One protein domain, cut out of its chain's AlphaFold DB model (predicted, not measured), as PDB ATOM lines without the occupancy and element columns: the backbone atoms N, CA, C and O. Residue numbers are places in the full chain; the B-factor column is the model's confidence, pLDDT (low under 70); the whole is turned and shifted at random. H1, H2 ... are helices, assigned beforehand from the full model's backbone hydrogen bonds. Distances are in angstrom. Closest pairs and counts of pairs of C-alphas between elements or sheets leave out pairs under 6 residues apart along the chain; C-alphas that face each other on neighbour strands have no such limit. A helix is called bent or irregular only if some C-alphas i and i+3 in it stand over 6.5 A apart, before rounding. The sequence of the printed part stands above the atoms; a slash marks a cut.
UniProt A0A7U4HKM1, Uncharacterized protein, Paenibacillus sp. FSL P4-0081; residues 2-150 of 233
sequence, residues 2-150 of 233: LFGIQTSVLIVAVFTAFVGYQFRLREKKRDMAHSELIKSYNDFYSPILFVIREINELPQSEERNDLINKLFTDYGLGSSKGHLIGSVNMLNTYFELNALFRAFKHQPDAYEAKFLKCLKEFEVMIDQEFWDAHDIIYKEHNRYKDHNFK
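Overview. This is residues 2 to 150 of the 233 residues of an uncharacterized protein of Paenibacillus sp. FSL P4-0081 (UniProt A0A7U4HKM1). Two long helices, H1 and H5, cross as an X; beyond the crossing H2 folds back on H1b and H4 on H5. Residues 2 to 33 and 141 to 150 stick out. The printed part has 149 residues, with five named helices, H1 to H5 in order: all helix, extended, radius of gyration of the C-alphas 23.7 A, spans 86 by 38 by 20 A.

Along the chain. H1, residues 7 to 57, assigned as one helix by its hydrogen bonds, is bent: C-alphas 43 and 46 are 7.0 A apart. Its arms are H1a, 7 to 43, 53.6 A from C-alpha 7 (203.676, 165.602, 282.515), and H1b, 46 to 57, 16.9 A. H2 is 62 to 75, 19.7 A; H3 81 to 84, 5.8 A; H4 88 to 106, 27.8 A; irregular H5, with C-alphas 110 and 113 7.7 A apart, is 108 to 149, 57.3 A, and ends at C-alpha 149 (221.123, 204.279, 291.663).

Arrangement. Residues 34 to 41 of H1a touch H5, closest C-alphas Tyr 41 and Ala 133, 6.4 A, at a steep tilt of 45 degrees, opposite ways. H1b and H2 form a hairpin, closest C-alphas Ile 55 and Arg 64, 5.5 A. Every O i to N i+4 pair is within hydrogen-bond range in H1a, H1b, H2 and H4, and 36 of 38 in H5; H3 is too short.

Size, cuts and confidence. The printed part has no cut; residues 2 to 5, 80 and 146 to 150 are under pLDDT 70.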
ATOM      1  N   LEU A   2     201.498 159.417 276.492       43.22
ATOM      2  CA  LEU A   2     200.993 160.367 275.497       43.22
ATOM      3  C   LEU A   2     202.039 161.484 275.427       43.22
ATOM      4  O   LEU A   2     202.115 162.293 276.342       43.22
ATOM      5  N   PHE A   3     202.870 161.431 274.379       48.94
ATOM      6  CA  PHE A   3     204.014 162.304 274.069       48.94
ATOM      7  C   PHE A   3     205.165 162.278 275.097       48.94
ATOM      8  O   PHE A   3     204.957 162.349 276.298       48.94
ATOM      9  N   GLY A   4     206.413 162.165 274.629       57.03
ATOM     10  CA  GLY A   4     207.638 162.062 275.449       57.03
ATOM     11  C   GLY A   4     207.986 163.291 276.306       57.03
ATOM     12  O   GLY A   4     209.128 163.443 276.727       57.03
ATOM     13  N   ILE A   5     207.019 164.171 276.559       59.38
ATOM     14  CA  ILE A   5     207.124 165.281 277.496       59.38
ATOM     15  C   ILE A   5     206.641 164.748 278.841       59.38
ATOM     16  O   ILE A   5     205.489 164.337 278.980       59.38
ATOM     17  N   GLN A   6     207.522 164.739 279.842       76.75
ATOM     18  CA  GLN A   6     207.113 164.420 281.205       76.75
ATOM     19  C   GLN A   6     205.971 165.362 281.606       76.75
ATOM     20  O   GLN A   6     206.096 166.578 281.466       76.75
ATOM     21  N   THR A   7     204.859 164.822 282.109       73.44
ATOM     22  CA  THR A   7     203.676 165.602 282.515       73.44
ATOM     23  C   THR A   7     204.043 166.756 283.456       73.44
ATOM     24  O   THR A   7     203.450 167.826 283.383       73.44
ATOM     25  N   SER A   8     205.081 166.578 284.279       74.75
ATOM     26  CA  SER A   8     205.682 167.621 285.117       74.75
ATOM     27  C   SER A   8     206.181 168.835 284.324       74.75
ATOM     28  O   SER A   8     205.914 169.963 284.725       74.75
ATOM     29  N   VAL A   9     206.856 168.638 283.189       78.62
ATOM     30  CA  VAL A   9     207.355 169.719 282.319       78.62
ATOM     31  C   VAL A   9     206.195 170.492 281.702       78.62
ATOM     32  O   VAL A   9     206.229 171.719 281.662       78.62
ATOM     33  N   LEU A  10     205.144 169.789 281.268       77.88
ATOM     34  CA  LEU A  10     203.957 170.427 280.698       77.88
ATOM     35  C   LEU A  10     203.213 171.258 281.749       77.88
ATOM     36  O   LEU A  10     202.828 172.392 281.477       77.88
ATOM     37  N   ILE A  11     203.083 170.727 282.968       74.81
ATOM     38  CA  ILE A  11     202.525 171.452 284.111       74.81
ATOM     39  C   ILE A  11     203.350 172.718 284.372       74.81
ATOM     40  O   ILE A  11     202.802 173.817 284.336       74.81
ATOM     41  N   VAL A  12     204.669 172.596 284.555       80.31
ATOM     42  CA  VAL A  12     205.550 173.748 284.816       80.31
ATOM     43  C   VAL A  12     205.437 174.798 283.708       80.31
ATOM     44  O   VAL A  12     205.253 175.970 284.017       80.31
ATOM     45  N   ALA A  13     205.454 174.396 282.436       78.81
ATOM     46  CA  ALA A  13     205.336 175.318 281.308       78.81
ATOM     47  C   ALA A  13     204.011 176.102 281.319       78.81
ATOM     48  O   ALA A  13     204.015 177.320 281.127       78.81
ATOM     49  N   VAL A  14     202.885 175.433 281.593       76.44
ATOM     50  CA  VAL A  14     201.568 176.083 281.695       76.44
ATOM     51  C   VAL A  14     201.528 177.059 282.873       76.44
ATOM     52  O   VAL A  14     201.062 178.189 282.711       76.44
ATOM     53  N   PHE A  15     202.061 176.676 284.036       75.81
ATOM     54  CA  PHE A  15     202.126 177.560 285.203       75.81
ATOM     55  C   PHE A  15     203.025 178.777 284.952       75.81
ATOM     56  O   PHE A  15     202.617 179.901 285.241       75.81
ATOM     57  N   THR A  16     204.211 178.596 284.366       80.75
ATOM     58  CA  THR A  16     205.113 179.705 284.022       80.75
ATOM     59  C   THR A  16     204.463 180.659 283.020       80.75
ATOM     60  O   THR A  16     204.514 181.874 283.217       80.75
ATOM     61  N   ALA A  17     203.796 180.135 281.987       79.62
ATOM     62  CA  ALA A  17     203.073 180.950 281.015       79.62
ATOM     63  C   ALA A  17     201.913 181.727 281.661       79.62
ATOM     64  O   ALA A  17     201.750 182.919 281.398       79.62
ATOM     65  N   PHE A  18     201.143 181.087 282.547       77.00
ATOM     66  CA  PHE A  18     200.049 181.735 283.272       77.00
ATOM     67  C   PHE A  18     200.553 182.860 284.181       77.00
ATOM     68  O   PHE A  18     200.025 183.971 284.140       77.00
ATOM     69  N   VAL A  19     201.603 182.600 284.962       73.62
ATOM     70  CA  VAL A  19     202.222 183.598 285.842       73.62
ATOM     71  C   VAL A  19     202.746 184.776 285.018       73.62
ATOM     72  O   VAL A  19     202.395 185.920 285.308       73.62
ATOM     73  N   GLY A  20     203.496 184.516 283.942       77.44
ATOM     74  CA  GLY A  20     203.985 185.561 283.036       77.44
ATOM     75  C   GLY A  20     202.857 186.395 282.420       77.44
ATOM     76  O   GLY A  20     202.947 187.622 282.359       77.44
ATOM     77  N   TYR A  21     201.752 185.755 282.030       77.94
ATOM     78  CA  TYR A  21     200.568 186.441 281.513       77.94
ATOM     79  C   TYR A  21     199.899 187.344 282.562       77.94
ATOM     80  O   TYR A  21     199.584 188.497 282.261       77.94
ATOM     81  N   GLN A  22     199.725 186.865 283.801       74.31
ATOM     82  CA  GLN A  22     199.155 187.661 284.897       74.31
ATOM     83  C   GLN A  22     200.023 188.879 285.233       74.31
ATOM     84  O   GLN A  22     199.492 189.981 285.396       74.31
ATOM     85  N   PHE A  23     201.350 188.712 285.278       75.31
ATOM     86  CA  PHE A  23     202.279 189.826 285.487       75.31
ATOM     87  C   PHE A  23     202.162 190.871 284.379       75.31
ATOM     88  O   PHE A  23     201.957 192.046 284.681       75.31
ATOM     89  N   ARG A  24     202.171 190.444 283.110       79.19
ATOM     90  CA  ARG A  24     202.022 191.347 281.963       79.19
ATOM     91  C   ARG A  24     200.693 192.106 281.983       79.19
ATOM     92  O   ARG A  24     200.660 193.301 281.698       79.19
ATOM     93  N   LEU A  25     199.585 191.435 282.308       77.56
ATOM     94  CA  LEU A  25     198.281 192.093 282.423       77.56
ATOM     95  C   LEU A  25     198.262 193.134 283.543       77.56
ATOM     96  O   LEU A  25     197.716 194.222 283.360       77.56
ATOM     97  N   ARG A  26     198.833 192.801 284.704       74.62
ATOM     98  CA  ARG A  26     198.884 193.701 285.858       74.62
ATOM     99  C   ARG A  26     199.761 194.917 285.583       74.62
ATOM    100  O   ARG A  26     199.356 196.023 285.924       74.62
ATOM    101  N   GLU A  27     200.912 194.712 284.954       78.56
ATOM    102  CA  GLU A  27     201.811 195.782 284.525       78.56
ATOM    103  C   GLU A  27     201.108 196.715 283.540       78.56
ATOM    104  O   GLU A  27     200.971 197.899 283.826       78.56
ATOM    105  N   LYS A  28     200.498 196.173 282.478       82.31
ATOM    106  CA  LYS A  28     199.751 196.981 281.504       82.31
ATOM    107  C   LYS A  28     198.625 197.799 282.148       82.31
ATOM    108  O   LYS A  28     198.432 198.960 281.797       82.31
ATOM    109  N   LYS A  29     197.864 197.207 283.078       81.50
ATOM    110  CA  LYS A  29     196.807 197.924 283.816       81.50
ATOM    111  C   LYS A  29     197.377 199.027 284.703       81.50
ATOM    112  O   LYS A  29     196.788 200.099 284.775       81.50
ATOM    113  N   ARG A  30     198.506 198.773 285.373       82.38
ATOM    114  CA  ARG A  30     199.196 199.768 286.199       82.38
ATOM    115  C   ARG A  30     199.691 200.933 285.348       82.38
ATOM    116  O   ARG A  30     199.468 202.073 285.731       82.38
ATOM    117  N   ASP A  31     200.309 200.653 284.207       85.00
ATOM    118  CA  ASP A  31     200.845 201.684 283.317       85.00
ATOM    119  C   ASP A  31     199.718 202.538 282.725       85.00
ATOM    120  O   ASP A  31     199.819 203.762 282.694       85.00
ATOM    121  N   MET A  32     198.600 201.908 282.345       87.88
ATOM    122  CA  MET A  32     197.394 202.611 281.904       87.88
ATOM    123  C   MET A  32     196.843 203.518 283.009       87.88
ATOM    124  O   MET A  32     196.701 204.716 282.783       87.88
ATOM    125  N   ALA A  33     196.638 202.990 284.219       86.56
ATOM    126  CA  ALA A  33     196.164 203.779 285.358       86.56
ATOM    127  C   ALA A  33     197.116 204.936 285.707       86.56
ATOM    128  O   ALA A  33     196.672 206.031 286.038       86.56
ATOM    129  N   HIS A  34     198.430 204.721 285.606       88.38
ATOM    130  CA  HIS A  34     199.420 205.768 285.832       88.38
ATOM    131  C   HIS A  34     199.369 206.848 284.744       88.38
ATOM    132  O   HIS A  34     199.419 208.035 285.056       88.38
ATOM    133  N   SER A  35     199.219 206.452 283.478       91.44
ATOM    134  CA  SER A  35     199.073 207.393 282.364       91.44
ATOM    135  C   SER A  35     197.796 208.231 282.475       91.44
ATOM    136  O   SER A  35     197.838 209.440 282.255       91.44
ATOM    137  N   GLU A  36     196.686 207.618 282.893       91.38
ATOM    138  CA  GLU A  36     195.423 208.311 283.152       91.38
ATOM    139  C   GLU A  36     195.555 209.269 284.337       91.38
ATOM    140  O   GLU A  36     195.126 210.412 284.234       91.38
ATOM    141  N   LEU A  37     196.229 208.859 285.416       92.62
ATOM    142  CA  LEU A  37     196.496 209.727 286.564       92.62
ATOM    143  C   LEU A  37     197.335 210.952 286.177       92.62
ATOM    144  O   LEU A  37     196.995 212.064 286.571       92.62
ATOM    145  N   ILE A  38     198.409 210.767 285.401       93.31
ATOM    146  CA  ILE A  38     199.234 211.877 284.892       93.31
ATOM    147  C   ILE A  38     198.386 212.817 284.034       93.31
ATOM    148  O   ILE A  38     198.495 214.037 284.162       93.31
ATOM    149  N   LYS A  39     197.525 212.259 283.178       94.25
ATOM    150  CA  LYS A  39     196.618 213.042 282.343       94.25
ATOM    151  C   LYS A  39     195.641 213.853 283.195       94.25
ATOM    152  O   LYS A  39     195.572 215.064 283.030       94.25
ATOM    153  N   SER A  40     194.950 213.233 284.151       93.81
ATOM    154  CA  SER A  40     194.050 213.932 285.078       93.81
ATOM    155  C   SER A  40     194.772 215.003 285.895       93.81
ATOM    156  O   SER A  40     194.245 216.100 286.072       93.81
ATOM    157  N   TYR A  41     195.997 214.719 286.345       94.75
ATOM    158  CA  TYR A  41     196.831 215.672 287.069       94.75
ATOM    159  C   TYR A  41     197.139 216.920 286.233       94.75
ATOM    160  O   TYR A  41     196.878 218.033 286.688       94.75
ATOM    161  N   ASN A  42     197.644 216.740 285.011       94.31
ATOM    162  CA  ASN A  42     198.071 217.840 284.145       94.31
ATOM    163  C   ASN A  42     196.897 218.607 283.527       94.31
ATOM    164  O   ASN A  42     196.937 219.833 283.453       94.31
ATOM    165  N   ASP A  43     195.857 217.897 283.092       93.19
ATOM    166  CA  ASP A  43     194.795 218.478 282.269       93.19
ATOM    167  C   ASP A  43     193.592 218.961 283.089       93.19
ATOM    168  O   ASP A  43     192.761 219.696 282.547       93.19
ATOM    169  N   PHE A  44     193.472 218.546 284.358       93.94
ATOM    170  CA  PHE A  44     192.328 218.870 285.216       93.94
ATOM    171  C   PHE A  44     192.735 219.350 286.616       93.94
ATOM    172  O   PHE A  44     192.482 220.506 286.947       93.94
ATOM    173  N   TYR A  45     193.377 218.515 287.441       94.69
ATOM    174  CA  TYR A  45     193.600 218.838 288.860       94.69
ATOM    175  C   TYR A  45     194.510 220.054 289.058       94.69
ATOM    176  O   TYR A  45     194.146 220.982 289.775       94.69
ATOM    177  N   SER A  46     195.672 220.067 288.404       94.81
ATOM    178  CA  SER A  46     196.650 221.153 288.490       94.81
ATOM    179  C   SER A  46     196.090 222.510 288.029       94.81
ATOM    180  O   SER A  46     196.063 223.441 288.838       94.81
ATOM    181  N   PRO A  47     195.575 222.660 286.788       94.38
ATOM    182  CA  PRO A  47     195.119 223.962 286.311       94.38
ATOM    183  C   PRO A  47     193.919 224.494 287.096       94.38
ATOM    184  O   PRO A  47     193.873 225.685 287.394       94.38
ATOM    185  N   ILE A  48     192.965 223.636 287.472       94.75
ATOM    186  CA  ILE A  48     191.785 224.086 288.213       94.75
ATOM    187  C   ILE A  48     192.164 224.511 289.633       94.75
ATOM    188  O   ILE A  48     191.672 225.538 290.094       94.75
ATOM    189  N   LEU A  49     193.050 223.776 290.316       95.50
ATOM    190  CA  LEU A  49     193.492 224.148 291.661       95.50
ATOM    191  C   LEU A  49     194.117 225.543 291.679       95.50
ATOM    192  O   LEU A  49     193.788 226.349 292.547       95.50
ATOM    193  N   PHE A  50     195.011 225.830 290.730       94.62
ATOM    194  CA  PHE A  50     195.679 227.127 290.671       94.62
ATOM    195  C   PHE A  50     194.701 228.265 290.375       94.62
ATOM    196  O   PHE A  50     194.744 229.275 291.070       94.62
ATOM    197  N   VAL A  51     193.770 228.072 289.438       94.44
ATOM    198  CA  VAL A  51     192.748 229.084 289.121       94.44
ATOM    199  C   VAL A  51     191.796 229.316 290.299       94.44
ATOM    200  O   VAL A  51     191.467 230.457 290.605       94.44
ATOM    201  N   ILE A  52     191.359 228.265 291.002       94.50
ATOM    202  CA  ILE A  52     190.488 228.425 292.178       94.50
ATOM    203  C   ILE A  52     191.211 229.175 293.303       94.50
ATOM    204  O   ILE A  52     190.610 230.041 293.938       94.50
ATOM    205  N   ARG A  53     192.498 228.888 293.533       93.75
ATOM    206  CA  ARG A  53     193.299 229.621 294.523       93.75
ATOM    207  C   ARG A  53     193.431 231.098 294.162       93.75
ATOM    208  O   ARG A  53     193.204 231.937 295.023       93.75
ATOM    209  N   GLU A  54     193.690 231.410 292.895       93.50
ATOM    210  CA  GLU A  54     193.735 232.787 292.392       93.50
ATOM    211  C   GLU A  54     192.396 233.520 292.618       93.50
ATOM    212  O   GLU A  54     192.366 234.622 293.163       93.50
ATOM    213  N   ILE A  55     191.265 232.867 292.320       92.75
ATOM    214  CA  ILE A  55     189.911 233.397 292.584       92.75
ATOM    215  C   ILE A  55     189.673 233.676 294.078       92.75
ATOM    216  O   ILE A  55     188.927 234.595 294.425       92.75
ATOM    217  N   ASN A  56     190.244 232.858 294.962       88.69
ATOM    218  CA  ASN A  56     190.074 232.977 296.410       88.69
ATOM    219  C   ASN A  56     191.003 234.015 297.053       88.69
ATOM    220  O   ASN A  56     190.677 234.524 298.127       88.69
ATOM    221  N   GLU A  57     192.142 234.316 296.431       90.00
ATOM    222  CA  GLU A  57     193.071 235.361 296.875       90.00
ATOM    223  C   GLU A  57     192.574 236.768 296.509       90.00
ATOM    224  O   GLU A  57     192.902 237.740 297.195       90.00
ATOM    225  N   LEU A  58     191.743 236.884 295.469       89.56
ATOM    226  CA  LEU A  58     191.180 238.157 295.035       89.56
ATOM    227  C   LEU A  58     189.980 238.598 295.897       89.56
ATOM    228  O   LEU A  58     189.108 237.786 296.233       89.56
ATOM    229  N   PRO A  59     189.869 239.904 296.215       85.31
ATOM    230  CA  PRO A  59     188.658 240.455 296.810       85.31
ATOM    231  C   PRO A  59     187.476 240.344 295.833       85.31
ATOM    232  O   PRO A  59     187.637 240.037 294.654       85.31
ATOM    233  N   GLN A  60     186.260 240.601 296.314       81.44
ATOM    234  CA  GLN A  60     185.071 240.629 295.462       81.44
ATOM    235  C   GLN A  60     185.185 241.789 294.456       81.44
ATOM    236  O   GLN A  60     184.919 242.944 294.782       81.44
ATOM    237  N   SER A  61     185.650 241.472 293.249       86.19
ATOM    238  CA  SER A  61     185.939 242.409 292.165       86.19
ATOM    239  C   SER A  61     185.443 241.856 290.828       86.19
ATOM    240  O   SER A  61     185.133 240.669 290.695       86.19
ATOM    241  N   GLU A  62     185.374 242.723 289.820       88.56
ATOM    242  CA  GLU A  62     185.073 242.330 288.439       88.56
ATOM    243  C   GLU A  62     186.083 241.292 287.921       88.56
ATOM    244  O   GLU A  62     185.690 240.263 287.378       88.56
ATOM    245  N   GLU A  63     187.364 241.473 288.245       89.88
ATOM    246  CA  GLU A  63     188.451 240.540 287.922       89.88
ATOM    247  C   GLU A  63     188.216 239.127 288.485       89.88
ATOM    248  O   GLU A  63     188.407 238.125 287.791       89.88
ATOM    249  N   ARG A  64     187.723 239.020 289.726       90.62
ATOM    250  CA  ARG A  64     187.366 237.726 290.326       90.62
ATOM    251  C   ARG A  64     186.232 237.044 289.560       90.62
ATOM    252  O   ARG A  64     186.276 235.833 289.336       90.62
ATOM    253  N   ASN A  65     185.221 237.808 289.149       89.38
ATOM    254  CA  ASN A  65     184.101 237.284 288.367       89.38
ATOM    255  C   ASN A  65     184.543 236.834 286.969       89.38
ATOM    256  O   ASN A  65     184.068 235.803 286.486       89.38
ATOM    257  N   ASP A  66     185.480 237.545 286.346       93.00
ATOM    258  CA  ASP A  66     186.057 237.162 285.058       93.00
ATOM    259  C   ASP A  66     186.826 235.842 285.146       93.00
ATOM    260  O   ASP A  66     186.639 234.960 284.302       93.00
ATOM    261  N   LEU A  67     187.619 235.646 286.202       93.19
ATOM    262  CA  LEU A  67     188.310 234.378 286.444       93.19
ATOM    263  C   LEU A  67     187.338 233.228 286.709       93.19
ATOM    264  O   LEU A  67     187.525 232.134 286.172       93.19
ATOM    265  N   ILE A  68     186.267 233.464 287.473       93.38
ATOM    266  CA  ILE A  68     185.201 232.474 287.670       93.38
ATOM    267  C   ILE A  68     184.566 232.113 286.320       93.38
ATOM    268  O   ILE A  68     184.448 230.935 285.982       93.38
ATOM    269  N   ASN A  69     184.196 233.105 285.508       92.50
ATOM    270  CA  ASN A  69     183.615 232.867 284.189       92.50
ATOM    271  C   ASN A  69     184.559 232.066 283.287       92.50
ATOM    272  O   ASN A  69     184.126 231.122 282.617       92.50
ATOM    273  N   LYS A  70     185.849 232.406 283.297       92.38
ATOM    274  CA  LYS A  70     186.885 231.698 282.544       92.38
ATOM    275  C   LYS A  70     187.027 230.250 283.009       92.38
ATOM    276  O   LYS A  70     187.009 229.351 282.173       92.38
ATOM    277  N   LEU A  71     187.049 230.004 284.321       93.56
ATOM    278  CA  LEU A  71     187.108 228.658 284.893       93.56
ATOM    279  C   LEU A  71     185.987 227.760 284.350       93.56
ATOM    280  O   LEU A  71     186.258 226.665 283.863       93.56
ATOM    281  N   PHE A  72     184.732 228.213 284.387       92.56
ATOM    282  CA  PHE A  72     183.602 227.407 283.906       92.56
ATOM    283  C   PHE A  72     183.465 227.379 282.379       92.56
ATOM    284  O   PHE A  72     182.786 226.499 281.848       92.56
ATOM    285  N   THR A  73     184.123 228.287 281.663       90.25
ATOM    286  CA  THR A  73     184.222 228.224 280.199       90.25
ATOM    287  C   THR A  73     185.236 227.159 279.777       90.25
ATOM    288  O   THR A  73     184.920 226.297 278.957       90.25
ATOM    289  N   ASP A  74     186.412 227.153 280.405       90.25
ATOM    290  CA  ASP A  74     187.525 226.263 280.058       90.25
ATOM    291  C   ASP A  74     187.376 224.856 280.671       90.25
ATOM    292  O   ASP A  74     187.827 223.860 280.097       90.25
ATOM    293  N   TYR A  75     186.729 224.751 281.836       90.25
ATOM    294  CA  TYR A  75     186.635 223.523 282.638       90.25
ATOM    295  C   TYR A  75     185.211 223.164 283.075       90.25
ATOM    296  O   TYR A  75     185.037 222.208 283.830       90.25
ATOM    297  N   GLY A  76     184.181 223.879 282.615       87.31
ATOM    298  CA  GLY A  76     182.786 223.512 282.877       87.31
ATOM    299  C   GLY A  76     182.309 222.326 282.037       87.31
ATOM    300  O   GLY A  76     183.064 221.728 281.271       87.31
ATOM    301  N   LEU A  77     181.019 221.995 282.139       86.06
ATOM    302  CA  LEU A  77     180.444 220.805 281.484       86.06
ATOM    303  C   LEU A  77     180.644 220.741 279.961       86.06
ATOM    304  O   LEU A  77     180.605 219.656 279.387       86.06
ATOM    305  N   GLY A  78     180.858 221.885 279.306       76.94
ATOM    306  CA  GLY A  78     181.105 221.956 277.866       76.94
ATOM    307  C   GLY A  78     182.513 221.529 277.441       76.94
ATOM    308  O   GLY A  78     182.698 221.156 276.288       76.94
ATOM    309  N   SER A  79     183.505 221.533 278.339       75.31
ATOM    310  CA  SER A  79     184.911 221.333 277.956       75.31
ATOM    311  C   SER A  79     185.325 219.868 277.800       75.31
ATOM    312  O   SER A  79     186.484 219.573 277.518       75.31
ATOM    313  N   SER A  80     184.395 218.924 277.968       69.50
ATOM    314  CA  SER A  80     184.600 217.466 277.958       69.50
ATOM    315  C   SER A  80     185.552 216.916 279.028       69.50
ATOM    316  O   SER A  80     185.587 215.707 279.211       69.50
ATOM    317  N   LYS A  81     186.278 217.746 279.788       85.25
ATOM    318  CA  LYS A  81     187.331 217.300 280.720       85.25
ATOM    319  C   LYS A  81     186.826 216.699 282.037       85.25
ATOM    320  O   LYS A  81     187.616 216.099 282.754       85.25
ATOM    321  N   GLY A  82     185.527 216.781 282.336       83.88
ATOM    322  CA  GLY A  82     184.946 216.193 283.554       83.88
ATOM    323  C   GLY A  82     185.163 214.676 283.695       83.88
ATOM    324  O   GLY A  82     185.207 214.175 284.813       83.88
ATOM    325  N   HIS A  83     185.385 213.947 282.590       87.38
ATOM    326  CA  HIS A  83     185.726 212.514 282.620       87.38
ATOM    327  C   HIS A  83     187.075 212.206 283.288       87.38
ATOM    328  O   HIS A  83     187.346 211.050 283.598       87.38
ATOM    329  N   LEU A  84     187.931 213.215 283.481       91.75
ATOM    330  CA  LEU A  84     189.231 213.069 284.135       91.75
ATOM    331  C   LEU A  84     189.125 213.047 285.666       91.75
ATOM    332  O   LEU A  84     190.120 212.767 286.335       91.75
ATOM    333  N   ILE A  85     187.945 213.321 286.228       90.88
ATOM    334  CA  ILE A  85     187.698 213.244 287.668       90.88
ATOM    335  C   ILE A  85     187.541 211.774 288.065       90.88
ATOM    336  O   ILE A  85     186.551 211.129 287.724       90.88
ATOM    337  N   GLY A  86     188.508 211.248 288.818       84.44
ATOM    338  CA  GLY A  86     188.494 209.847 289.262       84.44
ATOM    339  C   GLY A  86     187.553 209.561 290.440       84.44
ATOM    340  O   GLY A  86     187.120 208.425 290.628       84.44
ATOM    341  N   SER A  87     187.219 210.579 291.239       88.56
ATOM    342  CA  SER A  87     186.393 210.439 292.442       88.56
ATOM    343  C   SER A  87     184.921 210.739 292.162       88.56
ATOM    344  O   SER A  87     184.563 211.850 291.773       88.56
ATOM    345  N   VAL A  88     184.042 209.768 292.433       89.38
ATOM    346  CA  VAL A  88     182.582 209.918 292.268       89.38
ATOM    347  C   VAL A  88     182.033 211.074 293.109       89.38
ATOM    348  O   VAL A  88     181.201 211.842 292.637       89.38
ATOM    349  N   ASN A  89     182.520 211.235 294.343       90.00
ATOM    350  CA  ASN A  89     182.074 212.320 295.219       90.00
ATOM    351  C   ASN A  89     182.463 213.686 294.650       90.00
ATOM    352  O   ASN A  89     181.622 214.575 294.569       90.00
ATOM    353  N   MET A  90     183.708 213.823 294.192       92.69
ATOM    354  CA  MET A  90     184.186 215.055 293.569       92.69
ATOM    355  C   MET A  90     183.443 215.352 292.263       92.69
ATOM    356  O   MET A  90     183.132 216.506 291.984       92.69
ATOM    357  N   LEU A  91     183.116 214.322 291.480       92.75
ATOM    358  CA  LEU A  91     182.338 214.457 290.252       92.75
ATOM    359  C   LEU A  91     180.917 214.972 290.535       92.75
ATOM    360  O   LEU A  91     180.432 215.859 289.835       92.75
ATOM    361  N   ASN A  92     180.266 214.473 291.589       92.94
ATOM    362  CA  ASN A  92     178.957 214.972 292.015       92.94
ATOM    363  C   ASN A  92     179.026 216.443 292.448       92.94
ATOM    364  O   ASN A  92     178.213 217.249 291.997       92.94
ATOM    365  N   THR A  93     180.029 216.811 293.252       94.19
ATOM    366  CA  THR A  93     180.261 218.208 293.644       94.19
ATOM    367  C   THR A  93     180.561 219.088 292.432       94.19
ATOM    368  O   THR A  93     180.049 220.196 292.340       94.19
ATOM    369  N   TYR A  94     181.319 218.592 291.454       94.44
ATOM    370  CA  TYR A  94     181.574 219.297 290.200       94.44
ATOM    371  C   TYR A  94     180.283 219.563 289.407       94.44
ATOM    372  O   TYR A  94     180.093 220.671 288.897       94.44
ATOM    373  N   PHE A  95     179.372 218.589 289.317       93.94
ATOM    374  CA  PHE A  95     178.070 218.791 288.672       93.94
ATOM    375  C   PHE A  95     177.210 219.817 289.416       93.94
ATOM    376  O   PHE A  95     176.643 220.709 288.780       93.94
ATOM    377  N   GLU A  96     177.146 219.729 290.746       94.62
ATOM    378  CA  GLU A  96     176.421 220.696 291.575       94.62
ATOM    379  C   GLU A  96     176.995 222.106 291.412       94.62
ATOM    380  O   GLU A  96     176.250 223.059 291.180       94.62
ATOM    381  N   LEU A  97     178.320 222.235 291.438       95.00
ATOM    382  CA  LEU A  97     179.017 223.500 291.268       95.00
ATOM    383  C   LEU A  97     178.720 224.137 289.901       95.00
ATOM    384  O   LEU A  97     178.460 225.336 289.826       95.00
ATOM    385  N   ASN A  98     178.682 223.346 288.823       94.19
ATOM    386  CA  ASN A  98     178.292 223.833 287.494       94.19
ATOM    387  C   ASN A  98     176.828 224.301 287.446       94.19
ATOM    388  O   ASN A  98     176.519 225.299 286.791       94.19
ATOM    389  N   ALA A  99     175.918 223.595 288.122       93.88
ATOM    390  CA  ALA A  99     174.520 224.006 288.215       93.88
ATOM    391  C   ALA A  99     174.379 225.321 289.002       93.88
ATOM    392  O   ALA A  99     173.680 226.235 288.558       93.88
ATOM    393  N   LEU A 100     175.100 225.446 290.120       95.44
ATOM    394  CA  LEU A 100     175.143 226.660 290.932       95.44
ATOM    395  C   LEU A 100     175.766 227.835 290.184       95.44
ATOM    396  O   LEU A 100     175.238 228.934 290.283       95.44
ATOM    397  N   PHE A 101     176.815 227.620 289.388       94.81
ATOM    398  CA  PHE A 101     177.405 228.665 288.550       94.81
ATOM    399  C   PHE A 101     176.393 229.229 287.541       94.81
ATOM    400  O   PHE A 101     176.270 230.444 287.395       94.81
ATOM    401  N   ARG A 102     175.614 228.364 286.876       92.88
ATOM    402  CA  ARG A 102     174.551 228.813 285.959       92.88
ATOM    403  C   ARG A 102     173.488 229.631 286.690       92.88
ATOM    404  O   ARG A 102     173.087 230.677 286.190       92.88
ATOM    405  N   ALA A 103     173.055 229.179 287.867       92.94
ATOM    406  CA  ALA A 103     172.083 229.906 288.683       92.94
ATOM    407  C   ALA A 103     172.635 231.262 289.160       92.94
ATOM    408  O   ALA A 103     171.964 232.278 289.007       92.94
ATOM    409  N   PHE A 104     173.881 231.287 289.636       93.00
ATOM    410  CA  PHE A 104     174.609 232.491 290.035       93.00
ATOM    411  C   PHE A 104     174.718 233.506 288.892       93.00
ATOM    412  O   PHE A 104     174.448 234.681 289.102       93.00
ATOM    413  N   LYS A 105     175.006 233.064 287.661       90.88
ATOM    414  CA  LYS A 105     175.076 233.956 286.493       90.88
ATOM    415  C   LYS A 105     173.743 234.650 286.178       90.88
ATOM    416  O   LYS A 105     173.744 235.754 285.643       90.88
ATOM    417  N   HIS A 106     172.615 234.007 286.478       91.38
ATOM    418  CA  HIS A 106     171.282 234.570 286.244       91.38
ATOM    419  C   HIS A 106     170.753 235.385 287.429       91.38
ATOM    420  O   HIS A 106     170.052 236.371 287.218       91.38
ATOM    421  N   GLN A 107     171.049 234.959 288.658       92.50
ATOM    422  CA  GLN A 107     170.588 235.579 289.901       92.50
ATOM    423  C   GLN A 107     171.728 235.593 290.935       92.50
ATOM    424  O   GLN A 107     171.749 234.742 291.831       92.50
ATOM    425  N   PRO A 108     172.677 236.542 290.828       87.38
ATOM    426  CA  PRO A 108     173.853 236.585 291.696       87.38
ATOM    427  C   PRO A 108     173.482 236.651 293.181       87.38
ATOM    428  O   PRO A 108     173.872 235.769 293.945       87.38
ATOM    429  N   ASP A 109     172.621 237.598 293.560       88.06
ATOM    430  CA  ASP A 109     172.278 237.885 294.962       88.06
ATOM    431  C   ASP A 109     171.664 236.685 295.706       88.06
ATOM    432  O   ASP A 109     171.854 236.521 296.911       88.06
ATOM    433  N   ALA A 110     170.934 235.819 294.997       89.38
ATOM    434  CA  ALA A 110     170.258 234.666 295.592       89.38
ATOM    435  C   ALA A 110     171.169 233.435 295.735       89.38
ATOM    436  O   ALA A 110     170.948 232.601 296.617       89.38
ATOM    437  N   TYR A 111     172.177 233.295 294.866       91.81
ATOM    438  CA  TYR A 111     172.983 232.075 294.761       91.81
ATOM    439  C   TYR A 111     174.457 232.260 295.116       91.81
ATOM    440  O   TYR A 111     175.130 231.252 295.322       91.81
ATOM    441  N   GLU A 112     174.956 233.492 295.249       90.31
ATOM    442  CA  GLU A 112     176.374 233.781 295.499       90.31
ATOM    443  C   GLU A 112     176.919 233.020 296.710       90.31
ATOM    444  O   GLU A 112     177.876 232.257 296.583       90.31
ATOM    445  N   ALA A 113     176.278 233.142 297.875       91.00
ATOM    446  CA  ALA A 113     176.752 232.486 299.094       91.00
ATOM    447  C   ALA A 113     176.809 230.953 298.950       91.00
ATOM    448  O   ALA A 113     177.762 230.312 299.404       91.00
ATOM    449  N   LYS A 114     175.808 230.354 298.290       94.31
ATOM    450  CA  LYS A 114     175.751 228.903 298.061       94.31
ATOM    451  C   LYS A 114     176.807 228.458 297.049       94.31
ATOM    452  O   LYS A 114     177.467 227.444 297.269       94.31
ATOM    453  N   PHE A 115     176.988 229.223 295.976       94.62
ATOM    454  CA  PHE A 115     178.004 228.982 294.959       94.62
ATOM    455  C   PHE A 115     179.413 229.053 295.553       94.62
ATOM    456  O   PHE A 115     180.171 228.098 295.418       94.62
ATOM    457  N   LEU A 116     179.742 230.122 296.282       92.31
ATOM    458  CA  LEU A 116     181.057 230.296 296.903       92.31
ATOM    459  C   LEU A 116     181.360 229.216 297.943       92.31
ATOM    460  O   LEU A 116     182.490 228.731 298.021       92.31
ATOM    461  N   LYS A 117     180.353 228.794 298.714       93.88
ATOM    462  CA  LYS A 117     180.501 227.667 299.637       93.88
ATOM    463  C   LYS A 117     180.845 226.376 298.890       93.88
ATOM    464  O   LYS A 117     181.812 225.713 299.252       93.88
ATOM    465  N   CYS A 118     180.095 226.048 297.838       94.62
ATOM    466  CA  CYS A 118     180.341 224.854 297.026       94.62
ATOM    467  C   CYS A 118     181.702 224.917 296.309       94.62
ATOM    468  O   CYS A 118     182.422 223.923 296.266       94.62
ATOM    469  N   LEU A 119     182.105 226.094 295.817       94.50
ATOM    470  CA  LEU A 119     183.411 226.313 295.188       94.50
ATOM    471  C   LEU A 119     184.556 226.016 296.164       94.50
ATOM    472  O   LEU A 119     185.522 225.354 295.797       94.50
ATOM    473  N   LYS A 120     184.421 226.448 297.422       93.31
ATOM    474  CA  LYS A 120     185.399 226.174 298.480       93.31
ATOM    475  C   LYS A 120     185.424 224.703 298.901       93.31
ATOM    476  O   LYS A 120     186.485 224.152 299.172       93.31
ATOM    477  N   GLU A 121     184.272 224.039 298.950       93.81
ATOM    478  CA  GLU A 121     184.215 222.589 299.187       93.81
ATOM    479  C   GLU A 121     184.911 221.817 298.057       93.81
ATOM    480  O   GLU A 121     185.697 220.903 298.315       93.81
ATOM    481  N   PHE A 122     184.683 222.230 296.810       95.12
ATOM    482  CA  PHE A 122     185.329 221.660 295.636       95.12
ATOM    483  C   PHE A 122     186.845 221.902 295.619       95.12
ATOM    484  O   PHE A 122     187.599 220.979 295.314       95.12
ATOM    485  N   GLU A 123     187.305 223.093 296.018       95.00
ATOM    486  CA  GLU A 123     188.728 223.412 296.197       95.00
ATOM    487  C   GLU A 123     189.421 222.408 297.122       95.00
ATOM    488  O   GLU A 123     190.477 221.879 296.785       95.00
ATOM    489  N   VAL A 124     188.812 222.107 298.273       94.12
ATOM    490  CA  VAL A 124     189.374 221.163 299.248       94.12
ATOM    491  C   VAL A 124     189.487 219.756 298.658       94.12
ATOM    492  O   VAL A 124     190.471 219.065 298.925       94.12
ATOM    493  N   MET A 125     188.506 219.323 297.862       94.12
ATOM    494  CA  MET A 125     188.553 218.018 297.192       94.12
ATOM    495  C   MET A 125     189.634 217.978 296.107       94.12
ATOM    496  O   MET A 125     190.403 217.020 296.050       94.12
ATOM    497  N   ILE A 126     189.733 219.028 295.287       94.94
ATOM    498  CA  ILE A 126     190.776 219.136 294.262       94.94
ATOM    499  C   ILE A 126     192.163 219.172 294.886       94.94
ATOM    500  O   ILE A 126     193.057 218.509 294.375       94.94
ATOM    501  N   ASP A 127     192.364 219.929 295.964       95.00
ATOM    502  CA  ASP A 127     193.656 220.005 296.646       95.00
ATOM    503  C   ASP A 127     194.110 218.612 297.101       95.00
ATOM    504  O   ASP A 127     195.261 218.231 296.895       95.00
ATOM    505  N   GLN A 128     193.188 217.810 297.643       93.44
ATOM    506  CA  GLN A 128     193.472 216.425 298.026       93.44
ATOM    507  C   GLN A 128     193.866 215.564 296.823       93.44
ATOM    508  O   GLN A 128     194.936 214.959 296.847       93.44
ATOM    509  N   GLU A 129     193.055 215.546 295.761       92.81
ATOM    510  CA  GLU A 129     193.342 214.764 294.548       92.81
ATOM    511  C   GLU A 129     194.646 215.215 293.868       92.81
ATOM    512  O   GLU A 129     195.427 214.387 293.400       92.81
ATOM    513  N   PHE A 130     194.938 216.518 293.871       94.69
ATOM    514  CA  PHE A 130     196.185 217.080 293.358       94.69
ATOM    515  C   PHE A 130     197.395 216.551 294.127       94.69
ATOM    516  O   PHE A 130     198.346 216.070 293.510       94.69
ATOM    517  N   TRP A 131     197.382 216.632 295.463       94.19
ATOM    518  CA  TRP A 131     198.511 216.183 296.275       94.19
ATOM    519  C   TRP A 131     198.668 214.667 296.268       94.19
ATOM    520  O   TRP A 131     199.801 214.188 296.242       94.19
ATOM    521  N   ASP A 132     197.567 213.919 296.247       91.25
ATOM    522  CA  ASP A 132     197.602 212.463 296.143       91.25
ATOM    523  C   ASP A 132     198.187 212.038 294.787       91.25
ATOM    524  O   ASP A 132     199.116 211.224 294.741       91.25
ATOM    525  N   ALA A 133     197.732 212.644 293.685       91.38
ATOM    526  CA  ALA A 133     198.287 212.401 292.356       91.38
ATOM    527  C   ALA A 133     199.770 212.798 292.274       91.38
ATOM    528  O   ALA A 133     200.593 212.010 291.805       91.38
ATOM    529  N   HIS A 134     200.131 213.980 292.784       92.62
ATOM    530  CA  HIS A 134     201.511 214.462 292.807       92.62
ATOM    531  C   HIS A 134     202.426 213.523 293.600       92.62
ATOM    532  O   HIS A 134     203.493 213.149 293.117       92.62
ATOM    533  N   ASP A 135     202.003 213.083 294.788       89.31
ATOM    534  CA  ASP A 135     202.772 212.161 295.622       89.31
ATOM    535  C   ASP A 135     202.965 210.806 294.929       89.31
ATOM    536  O   ASP A 135     204.042 210.218 295.038       89.31
ATOM    537  N   ILE A 136     201.949 210.293 294.226       87.38
ATOM    538  CA  ILE A 136     202.054 209.040 293.462       87.38
ATOM    539  C   ILE A 136     203.054 209.201 292.313       87.38
ATOM    540  O   ILE A 136     203.972 208.388 292.191       87.38
ATOM    541  N   ILE A 137     202.918 210.258 291.507       88.88
ATOM    542  CA  ILE A 137     203.810 210.546 290.373       88.88
ATOM    543  C   ILE A 137     205.252 210.730 290.859       88.88
ATOM    544  O   ILE A 137     206.184 210.141 290.310       88.88
ATOM    545  N   TYR A 138     205.447 211.488 291.937       86.75
ATOM    546  CA  TYR A 138     206.767 211.765 292.489       86.75
ATOM    547  C   TYR A 138     207.406 210.538 293.153       86.75
ATOM    548  O   TYR A 138     208.607 210.303 293.005       86.75
ATOM    549  N   LYS A 139     206.625 209.712 293.865       81.81
ATOM    550  CA  LYS A 139     207.111 208.428 294.400       81.81
ATOM    551  C   LYS A 139     207.574 207.508 293.282       81.81
ATOM    552  O   LYS A 139     208.620 206.884 293.434       81.81
ATOM    553  N   GLU A 140     206.838 207.447 292.178       79.94
ATOM    554  CA  GLU A 140     207.224 206.631 291.031       79.94
ATOM    555  C   GLU A 140     208.498 207.180 290.375       79.94
ATOM    556  O   GLU A 140     209.447 206.431 290.154       79.94
ATOM    557  N   HIS A 141     208.600 208.498 290.186       82.69
ATOM    558  CA  HIS A 141     209.832 209.140 289.719       82.69
ATOM    559  C   HIS A 141     211.043 208.805 290.610       82.69
ATOM    560  O   HIS A 141     212.102 208.410 290.116       82.69
ATOM    561  N   ASN A 142     210.886 208.895 291.934       78.44
ATOM    562  CA  ASN A 142     211.935 208.512 292.877       78.44
ATOM    563  C   ASN A 142     212.239 207.019 292.827       78.44
ATOM    564  O   ASN A 142     213.402 206.649 292.933       78.44
ATOM    565  N   ARG A 143     211.234 206.160 292.631       72.56
ATOM    566  CA  ARG A 143     211.437 204.724 292.435       72.56
ATOM    567  C   ARG A 143     212.296 204.469 291.200       72.56
ATOM    568  O   ARG A 143     213.250 203.704 291.313       72.56
ATOM    569  N   TYR A 144     212.012 205.116 290.069       74.19
ATOM    570  CA  TYR A 144     212.833 205.026 288.856       74.19
ATOM    571  C   TYR A 144     214.270 205.486 289.107       74.19
ATOM    572  O   TYR A 144     215.224 204.801 288.739       74.19
ATOM    573  N   LYS A 145     214.437 206.618 289.794       73.06
ATOM    574  CA  LYS A 145     215.754 207.123 290.186       73.06
ATOM    575  C   LYS A 145     216.484 206.116 291.084       73.06
ATOM    576  O   LYS A 145     217.596 205.707 290.773       73.06
ATOM    577  N   ASP A 146     215.844 205.633 292.141       65.19
ATOM    578  CA  ASP A 146     216.415 204.661 293.073       65.19
ATOM    579  C   ASP A 146     216.705 203.301 292.421       65.19
ATOM    580  O   ASP A 146     217.684 202.664 292.799       65.19
ATOM    581  N   HIS A 147     215.920 202.851 291.436       61.41
ATOM    582  CA  HIS A 147     216.228 201.636 290.661       61.41
ATOM    583  C   HIS A 147     217.536 201.799 289.883       61.41
ATOM    584  O   HIS A 147     218.357 200.885 289.870       61.41
ATOM    585  N   ASN A 148     217.767 202.981 289.311       59.28
ATOM    586  CA  ASN A 148     218.995 203.278 288.577       59.28
ATOM    587  C   ASN A 148     220.212 203.483 289.499       59.28
ATOM    588  O   ASN A 148     221.329 203.156 289.108       59.28
ATOM    589  N   PHE A 149     220.021 203.979 290.730       56.28
ATOM    590  CA  PHE A 149     221.123 204.279 291.663       56.28
ATOM    591  C   PHE A 149     221.371 203.206 292.746       56.28
ATOM    592  O   PHE A 149     222.470 203.137 293.295       56.28
ATOM    593  N   LYS A 150     220.385 202.362 293.084       66.25
ATOM    594  CA  LYS A 150     220.463 201.273 294.087       66.25
ATOM    595  C   LYS A 150     219.759 199.998 293.587       66.25
ATOM    596  O   LYS A 150     218.844 199.497 294.255       66.25
TER     597      LYS A 150